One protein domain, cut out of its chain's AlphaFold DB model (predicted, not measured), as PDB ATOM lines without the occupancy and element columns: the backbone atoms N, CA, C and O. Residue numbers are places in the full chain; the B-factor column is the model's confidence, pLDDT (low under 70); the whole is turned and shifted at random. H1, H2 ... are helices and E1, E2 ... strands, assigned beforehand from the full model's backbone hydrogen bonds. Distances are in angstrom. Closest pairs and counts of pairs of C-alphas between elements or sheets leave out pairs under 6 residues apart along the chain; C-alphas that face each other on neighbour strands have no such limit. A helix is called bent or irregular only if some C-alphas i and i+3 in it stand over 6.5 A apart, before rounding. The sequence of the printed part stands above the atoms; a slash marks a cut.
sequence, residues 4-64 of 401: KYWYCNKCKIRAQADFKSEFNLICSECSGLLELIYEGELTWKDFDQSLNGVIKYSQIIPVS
ATOM      1  N   LYS A   4     119.405 170.036 126.981       93.56
ATOM      2  CA  LYS A   4     120.203 171.254 126.784       93.56
ATOM      3  C   LYS A   4     119.391 172.312 126.041       93.56
ATOM      4  O   LYS A   4     118.669 171.979 125.100       93.56
ATOM      5  N   TYR A   5     119.480 173.570 126.458       94.19
ATOM      6  CA  TYR A   5     118.767 174.680 125.818       94.19
ATOM      7  C   TYR A   5     119.492 176.012 125.995       94.19
ATOM      8  O   TYR A   5     120.250 176.209 126.942       94.19
ATOM      9  N   TRP A   6     119.232 176.948 125.084       95.19
ATOM     10  CA  TRP A   6     119.748 178.309 125.185       95.19
ATOM     11  C   TRP A   6     118.928 179.136 126.168       95.19
ATOM     12  O   TRP A   6     117.697 179.133 126.128       95.19
ATOM     13  N   TYR A   7     119.612 179.890 127.016       95.81
ATOM     14  CA  TYR A   7     119.020 180.788 127.994       95.81
ATOM     15  C   TYR A   7     119.643 182.175 127.879       95.81
ATOM     16  O   TYR A   7     120.857 182.316 127.732       95.81
ATOM     17  N   CYS A   8     118.818 183.217 127.946       95.44
ATOM     18  CA  CYS A   8     119.304 184.588 127.982       95.44
ATOM     19  C   CYS A   8     119.282 185.123 129.413       95.44
ATOM     20  O   CYS A   8     118.214 185.374 129.965       95.44
ATOM     21  N   ASN A   9     120.453 185.405 129.986       91.44
ATOM     22  CA  ASN A   9     120.548 185.952 131.346       91.44
ATOM     23  C   ASN A   9     119.946 187.364 131.486       91.44
ATOM     24  O   ASN A   9     119.536 187.754 132.577       91.44
ATOM     25  N   LYS A  10     119.858 188.132 130.388       93.75
ATOM     26  CA  LYS A  10     119.348 189.512 130.393       93.75
ATOM     27  C   LYS A  10     117.822 189.579 130.484       93.75
ATOM     28  O   LYS A  10     117.303 190.315 131.317       93.75
ATOM     29  N   CYS A  11     117.104 188.827 129.649       94.88
ATOM     30  CA  CYS A  11     115.634 188.787 129.671       94.88
ATOM     31  C   CYS A  11     115.054 187.557 130.384       94.88
ATOM     32  O   CYS A  11     113.839 187.458 130.511       94.88
ATOM     33  N   LYS A  12     115.905 186.656 130.892       94.69
ATOM     34  CA  LYS A  12     115.541 185.466 131.679       94.69
ATOM     35  C   LYS A  12     114.604 184.490 130.960       94.69
ATOM     36  O   LYS A  12     113.746 183.873 131.583       94.69
ATOM     37  N   ILE A  13     114.772 184.343 129.646       93.00
ATOM     38  CA  ILE A  13     113.963 183.427 128.830       93.00
ATOM     39  C   ILE A  13     114.797 182.262 128.309       93.00
ATOM     40  O   ILE A  13     115.979 182.417 127.979       93.00
ATOM     41  N   ARG A  14     114.141 181.110 128.153       93.69
ATOM     42  CA  ARG A  14     114.614 180.036 127.281       93.69
ATOM     43  C   ARG A  14     114.461 180.505 125.836       93.69
ATOM     44  O   ARG A  14     113.346 180.714 125.367       93.69
ATOM     45  N   ALA A  15     115.584 180.723 125.164       89.75
ATOM     46  CA  ALA A  15     115.605 181.186 123.787       89.75
ATOM     47  C   ALA A  15     115.237 180.050 122.827       89.75
ATOM     48  O   ALA A  15     115.526 178.874 123.078       89.75
ATOM     49  N   GLN A  16     114.616 180.415 121.708       83.88
ATOM     50  CA  GLN A  16     114.364 179.480 120.623       83.88
ATOM     51  C   GLN A  16     115.693 179.076 119.968       83.88
ATOM     52  O   GLN A  16     116.551 179.915 119.697       83.88
ATOM     53  N   ALA A  17     115.864 177.779 119.714       86.12
ATOM     54  CA  ALA A  17     116.999 177.259 118.961       86.12
ATOM     55  C   ALA A  17     116.735 177.438 117.457       86.12
ATOM     56  O   ALA A  17     116.250 176.525 116.787       86.12
ATOM     57  N   ASP A  18     116.981 178.646 116.950       86.69
ATOM     58  CA  ASP A  18     116.854 178.989 115.535       86.69
ATOM     59  C   ASP A  18     118.128 179.632 114.973       86.69
ATOM     60  O   ASP A  18     119.000 180.095 115.707       86.69
ATOM     61  N   PHE A  19     118.235 179.683 113.642       89.19
ATOM     62  CA  PHE A  19     119.399 180.260 112.967       89.19
ATOM     63  C   PHE A  19     119.680 181.703 113.415       89.19
ATOM     64  O   PHE A  19     120.829 182.056 113.660       89.19
ATOM     65  N   LYS A  20     118.642 182.538 113.563       86.94
ATOM     66  CA  LYS A  20     118.785 183.960 113.910       86.94
ATOM     67  C   LYS A  20     119.460 184.147 115.269       86.94
ATOM     68  O   LYS A  20     120.358 184.979 115.392       86.94
ATOM     69  N   SER A  21     119.030 183.382 116.265       88.31
ATOM     70  CA  SER A  21     119.525 183.485 117.636       88.31
ATOM     71  C   SER A  21     120.863 182.772 117.794       88.31
ATOM     72  O   SER A  21     121.795 183.267 118.431       88.31
ATOM     73  N   GLU A  22     120.983 181.602 117.174       91.38
ATOM     74  CA  GLU A  22     122.131 180.733 117.352       91.38
ATOM     75  C   GLU A  22     123.348 181.181 116.545       91.38
ATOM     76  O   GLU A  22     124.455 181.003 117.037       91.38
ATOM     77  N   PHE A  23     123.198 181.799 115.364       90.50
ATOM     78  CA  PHE A  23     124.339 182.142 114.498       90.50
ATOM     79  C   PHE A  23     125.420 182.934 115.249       90.50
ATOM     80  O   PHE A  23     126.586 182.545 115.242       90.50
ATOM     81  N   ASN A  24     125.017 183.971 115.991       89.25
ATOM     82  CA  ASN A  24     125.916 184.777 116.825       89.25
ATOM     83  C   ASN A  24     125.771 184.521 118.337       89.25
ATOM     84  O   ASN A  24     126.417 185.214 119.117       89.25
ATOM     85  N   LEU A  25     124.947 183.551 118.758       91.94
ATOM     86  CA  LEU A  25     124.578 183.320 120.165       91.94
ATOM     87  C   LEU A  25     124.016 184.581 120.845       91.94
ATOM     88  O   LEU A  25     124.400 184.944 121.958       91.94
ATOM     89  N   ILE A  26     123.097 185.260 120.155       91.94
ATOM     90  CA  ILE A  26     122.465 186.506 120.599       91.94
ATOM     91  C   ILE A  26     120.956 186.292 120.675       91.94
ATOM     92  O   ILE A  26     120.331 185.821 119.733       91.94
ATOM     93  N   CYS A  27     120.353 186.670 121.797       92.25
ATOM     94  CA  CYS A  27     118.913 186.604 122.003       92.25
ATOM     95  C   CYS A  27     118.169 187.500 121.003       92.25
ATOM     96  O   CYS A  27     118.436 188.702 120.938       92.25
ATOM     97  N   SER A  28     117.187 186.933 120.296       90.69
ATOM     98  CA  SER A  28     116.322 187.645 119.346       90.69
ATOM     99  C   SER A  28     115.521 188.793 119.965       90.69
ATOM    100  O   SER A  28     115.191 189.737 119.250       90.69
ATOM    101  N   GLU A  29     115.228 188.714 121.267       90.88
ATOM    102  CA  GLU A  29     114.330 189.641 121.966       90.88
ATOM    103  C   GLU A  29     115.050 190.860 122.553       90.88
ATOM    104  O   GLU A  29     114.524 191.968 122.538       90.88
ATOM    105  N   CYS A  30     116.251 190.674 123.114       92.94
ATOM    106  CA  CYS A  30     116.928 191.729 123.886       92.94
ATOM    107  C   CYS A  30     118.404 191.947 123.528       92.94
ATOM    108  O   CYS A  30     119.099 192.721 124.208       92.94
ATOM    109  N   SER A  31     118.893 191.228 122.513       91.88
ATOM    110  CA  SER A  31     120.284 191.227 122.051       91.88
ATOM    111  C   SER A  31     121.320 190.845 123.119       91.88
ATOM    112  O   SER A  31     122.504 191.136 122.972       91.88
ATOM    113  N   GLY A  32     120.893 190.214 124.218       91.88
ATOM    114  CA  GLY A  32     121.794 189.658 125.228       91.88
ATOM    115  C   GLY A  32     122.467 188.373 124.743       91.88
ATOM    116  O   GLY A  32     121.908 187.663 123.909       91.88
ATOM    117  N   LEU A  33     123.642 188.053 125.287       92.31
ATOM    118  CA  LEU A  33     124.331 186.795 124.986       92.31
ATOM    119  C   LEU A  33     123.516 185.593 125.477       92.31
ATOM    120  O   LEU A  33     122.898 185.640 126.548       92.31
ATOM    121  N   LEU A  34     123.529 184.527 124.681       93.75
ATOM    122  CA  LEU A  34     122.924 183.248 125.028       93.75
ATOM    123  C   LEU A  34     123.942 182.343 125.714       93.75
ATOM    124  O   LEU A  34     125.088 182.219 125.287       93.75
ATOM    125  N   GLU A  35     123.490 181.681 126.770       93.69
ATOM    126  CA  GLU A  35     124.234 180.661 127.495       93.69
ATOM    127  C   GLU A  35     123.549 179.305 127.323       93.69
ATOM    128  O   GLU A  35     122.321 179.219 127.311       93.69
ATOM    129  N   LEU A  36     124.340 178.245 127.164       94.88
ATOM    130  CA  LEU A  36     123.814 176.888 127.106       94.88
ATOM    131  C   LEU A  36     123.608 176.372 128.529       94.88
ATOM    132  O   LEU A  36     124.566 176.310 129.299       94.88
ATOM    133  N   ILE A  37     122.375 176.000 128.853       95.38
ATOM    134  CA  ILE A  37     121.982 175.441 130.145       95.38
ATOM    135  C   ILE A  37     121.649 173.964 129.977       95.38
ATOM    136  O   ILE A  37     121.160 173.544 128.924       95.38
ATOM    137  N   TYR A  38     121.915 173.197 131.031       96.06
ATOM    138  CA  TYR A  38     121.673 171.766 131.101       96.06
ATOM    139  C   TYR A  38     120.680 171.435 132.215       96.06
ATOM    140  O   TYR A  38     120.753 172.001 133.302       96.06
ATOM    141  N   GLU A  39     119.793 170.484 131.947       94.75
ATOM    142  CA  GLU A  39     118.863 169.899 132.913       94.75
ATOM    143  C   GLU A  39     119.049 168.378 132.946       94.75
ATOM    144  O   GLU A  39     118.997 167.710 131.907       94.75
ATOM    145  N   GLY A  40     119.235 167.834 134.147       93.81
ATOM    146  CA  GLY A  40     119.491 166.415 134.390       93.81
ATOM    147  C   GLY A  40     120.925 166.133 134.832       93.81
ATOM    148  O   GLY A  40     121.755 167.033 134.933       93.81
ATOM    149  N   GLU A  41     121.202 164.862 135.103       92.94
ATOM    150  CA  GLU A  41     122.515 164.387 135.539       92.94
ATOM    151  C   GLU A  41     123.231 163.648 134.407       92.94
ATOM    152  O   GLU A  41     122.597 163.024 133.548       92.94
ATOM    153  N   LEU A  42     124.560 163.732 134.417       95.50
ATOM    154  CA  LEU A  42     125.427 163.069 133.457       95.50
ATOM    155  C   LEU A  42     126.696 162.600 134.162       95.50
ATOM    156  O   LEU A  42     127.267 163.312 134.984       95.50
ATOM    157  N   THR A  43     127.159 161.409 133.816       96.12
ATOM    158  CA  THR A  43     128.405 160.824 134.302       96.12
ATOM    159  C   THR A  43     129.255 160.379 133.120       96.12
ATOM    160  O   THR A  43     128.747 160.120 132.030       96.12
ATOM    161  N   TRP A  44     130.562 160.199 133.321       96.38
ATOM    162  CA  TRP A  44     131.438 159.680 132.263       96.38
ATOM    163  C   TRP A  44     131.035 158.282 131.749       96.38
ATOM    164  O   TRP A  44     131.400 157.906 130.637       96.38
ATOM    165  N   LYS A  45     130.232 157.522 132.510       95.06
ATOM    166  CA  LYS A  45     129.711 156.206 132.098       95.06
ATOM    167  C   LYS A  45     128.606 156.294 131.043       95.06
ATOM    168  O   LYS A  45     128.367 155.308 130.356       95.06
ATOM    169  N   ASP A  46     127.970 157.454 130.897       95.56
ATOM    170  CA  ASP A  46     126.897 157.680 129.922       95.56
ATOM    171  C   ASP A  46     127.429 157.940 128.502       95.56
ATOM    172  O   ASP A  46     126.655 158.064 127.552       95.56
ATOM    173  N   PHE A  47     128.750 158.050 128.345       96.12
ATOM    174  CA  PHE A  47     129.420 158.248 127.065       96.12
ATOM    175  C   PHE A  47     129.931 156.916 126.524       96.12
ATOM    176  O   PHE A  47     130.477 156.096 127.262       96.12
ATOM    177  N   ASP A  48     129.817 156.725 125.211       95.38
ATOM    178  CA  ASP A  48     130.365 155.548 124.543       95.38
ATOM    179  C   ASP A  48     131.900 155.594 124.569       95.38
ATOM    180  O   ASP A  48     132.544 156.389 123.882       95.38
ATOM    181  N   GLN A  49     132.487 154.727 125.392       94.56
ATOM    182  CA  GLN A  49     133.927 154.682 125.637       94.56
ATOM    183  C   GLN A  49     134.743 154.099 124.476       94.56
ATOM    184  O   GLN A  49     135.977 154.219 124.498       94.56
ATOM    185  N   SER A  50     134.071 153.507 123.481       93.75
ATOM    186  CA  SER A  50     134.682 153.049 122.229       93.75
ATOM    187  C   SER A  50     134.912 154.190 121.232       93.75
ATOM    188  O   SER A  50     135.782 154.084 120.370       93.75
ATOM    189  N   LEU A  51     134.188 155.305 121.384       95.81
ATOM    190  CA  LEU A  51     134.305 156.468 120.508       95.81
ATOM    191  C   LEU A  51     135.441 157.407 120.934       95.81
ATOM    192  O   LEU A  51     135.852 157.474 122.097       95.81
ATOM    193  N   ASN A  52     135.908 158.184 119.960       95.88
ATOM    194  CA  ASN A  52     136.839 159.299 120.106       95.88
ATOM    195  C   ASN A  52     136.258 160.542 119.407       95.88
ATOM    196  O   ASN A  52     135.177 160.483 118.819       95.88
ATOM    197  N   GLY A  53     136.978 161.663 119.455       97.06
ATOM    198  CA  GLY A  53     136.583 162.877 118.750       97.06
ATOM    199  C   GLY A  53     135.326 163.545 119.306       97.06
ATOM    200  O   GLY A  53     134.889 163.310 120.438       97.06
ATOM    201  N   VAL A  54     134.751 164.429 118.496       97.75
ATOM    202  CA  VAL A  54     133.653 165.312 118.911       97.75
ATOM    203  C   VAL A  54     132.356 164.540 119.175       97.75
ATOM    204  O   VAL A  54     131.639 164.859 120.127       97.75
ATOM    205  N   ILE A  55     132.069 163.503 118.379       97.38
ATOM    206  CA  ILE A  55     130.818 162.727 118.451       97.38
ATOM    207  C   ILE A  55     130.573 162.099 119.821       97.38
ATOM    208  O   ILE A  55     129.423 162.057 120.282       97.38
ATOM    209  N   LYS A  56     131.650 161.680 120.501       97.69
ATOM    210  CA  LYS A  56     131.583 161.113 121.847       97.69
ATOM    211  C   LYS A  56     130.812 162.044 122.777       97.69
ATOM    212  O   LYS A  56     129.914 161.597 123.477       97.69
ATOM    213  N   TYR A  57     131.073 163.348 122.700       97.50
ATOM    214  CA  TYR A  57     130.499 164.358 123.591       97.50
ATOM    215  C   TYR A  57     129.223 165.023 123.060       97.50
ATOM    216  O   TYR A  57     128.845 166.091 123.548       97.50
ATOM    217  N   SER A  58     128.529 164.397 122.103       96.00
ATOM    218  CA  SER A  58     127.267 164.887 121.513       96.00
ATOM    219  C   SER A  58     126.170 165.218 122.540       96.00
ATOM    220  O   SER A  58     125.306 166.056 122.278       96.00
ATOM    221  N   GLN A  59     126.218 164.627 123.737       95.31
ATOM    222  CA  GLN A  59     125.305 164.949 124.842       95.31
ATOM    223  C   GLN A  59     125.563 166.334 125.465       95.31
ATOM    224  O   GLN A  59     124.623 166.957 125.947       95.31
ATOM    225  N   ILE A  60     126.798 166.846 125.399       96.38
ATOM    226  CA  ILE A  60     127.192 168.141 125.976       96.38
ATOM    227  C   ILE A  60     127.107 169.261 124.926       96.38
ATOM    228  O   ILE A  60     126.498 170.301 125.154       96.38
ATOM    229  N   ILE A  61     127.704 169.070 123.749       95.19
ATOM    230  CA  ILE A  61     127.819 170.136 122.734       95.19
ATOM    231  C   ILE A  61     126.469 170.498 122.088       95.19
ATOM    232  O   ILE A  61     125.666 169.601 121.858       95.19
ATOM    233  N   PRO A  62     126.192 171.763 121.721       93.56
ATOM    234  CA  PRO A  62     124.889 172.207 121.200       93.56
ATOM    235  C   PRO A  62     124.648 171.908 119.703       93.56
ATOM    236  O   PRO A  62     124.122 172.743 118.963       93.56
ATOM    237  N   VAL A  63     125.009 170.702 119.264       94.38
ATOM    238  CA  VAL A  63     124.721 170.150 117.927       94.38
ATOM    239  C   VAL A  63     124.028 168.794 118.047       94.38
ATOM    240  O   VAL A  63     124.160 168.109 119.073       94.38
ATOM    241  N   SER A  64     123.254 168.413 117.032       95.38
ATOM    242  CA  SER A  64     122.599 167.105 117.003       95.38
ATOM    243  C   SER A  64     123.600 165.976 116.738       95.38
ATOM    244  O   SER A  64     124.585 166.136 116.012       95.38
TER     245      SER A  64
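AT A GLANCE: This is residues 4 to 64 of the 401 residues of the protein "PALP domain-containing protein" of Parcubacteria group bacterium GW2011_GWA2_40_37 (UniProt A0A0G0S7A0). This is a chain with little regular structure: a short two-strand ribbon, E1 and E2, with loops and the small helix H1 at one end, and a long looping arm after E2 that holds H2 at the other. The printed part has 61 residues, in the order E1, H1, E2, H2, with 19 in named elements, class mixed; the sheet E1 - E2 is antiparallel. It is loose, radius of gyration of the C-alphas 13.9 A, and elongated, spanning 42 by 22 by 13 A.

HOW THE PARTS SIT: Look first at E1, residues 4 to 8, antiparallel to E2, residues 34 to 39, at 139 degrees; N 7 and O 35 are 2.8 A apart, N 35 and O 7 2.9 A, within hydrogen-bond range. Residues 7 to 8 also pair antiparallel with residues 13 to 14. H2, residues 53 to 56, is apart from E1 and from H1, residues 19 to 22. Both helices are too short for an O i to N i+4 pair; in each the one O i to N i+3 pair is out of range.

IN THESE COORDINATES: Find C-alpha 4 at (120.203, 171.254, 126.784), where E1 begins; it runs 13.4 A. H1 spans 5.2 A, E2 16.0 A. H2 spans 6.1 A, only just neither bent nor irregular, and ends at C-alpha 56, (131.583, 161.113, 121.847).

THE WHOLE: The C-alphas farthest apart, Cys 30 and Ser 50, are 42.6 A apart. Links H1 to E2 and E2 to H2 are long; residues 49 to 54 stand free. The printed part has no cut, and no printed residue is under 70.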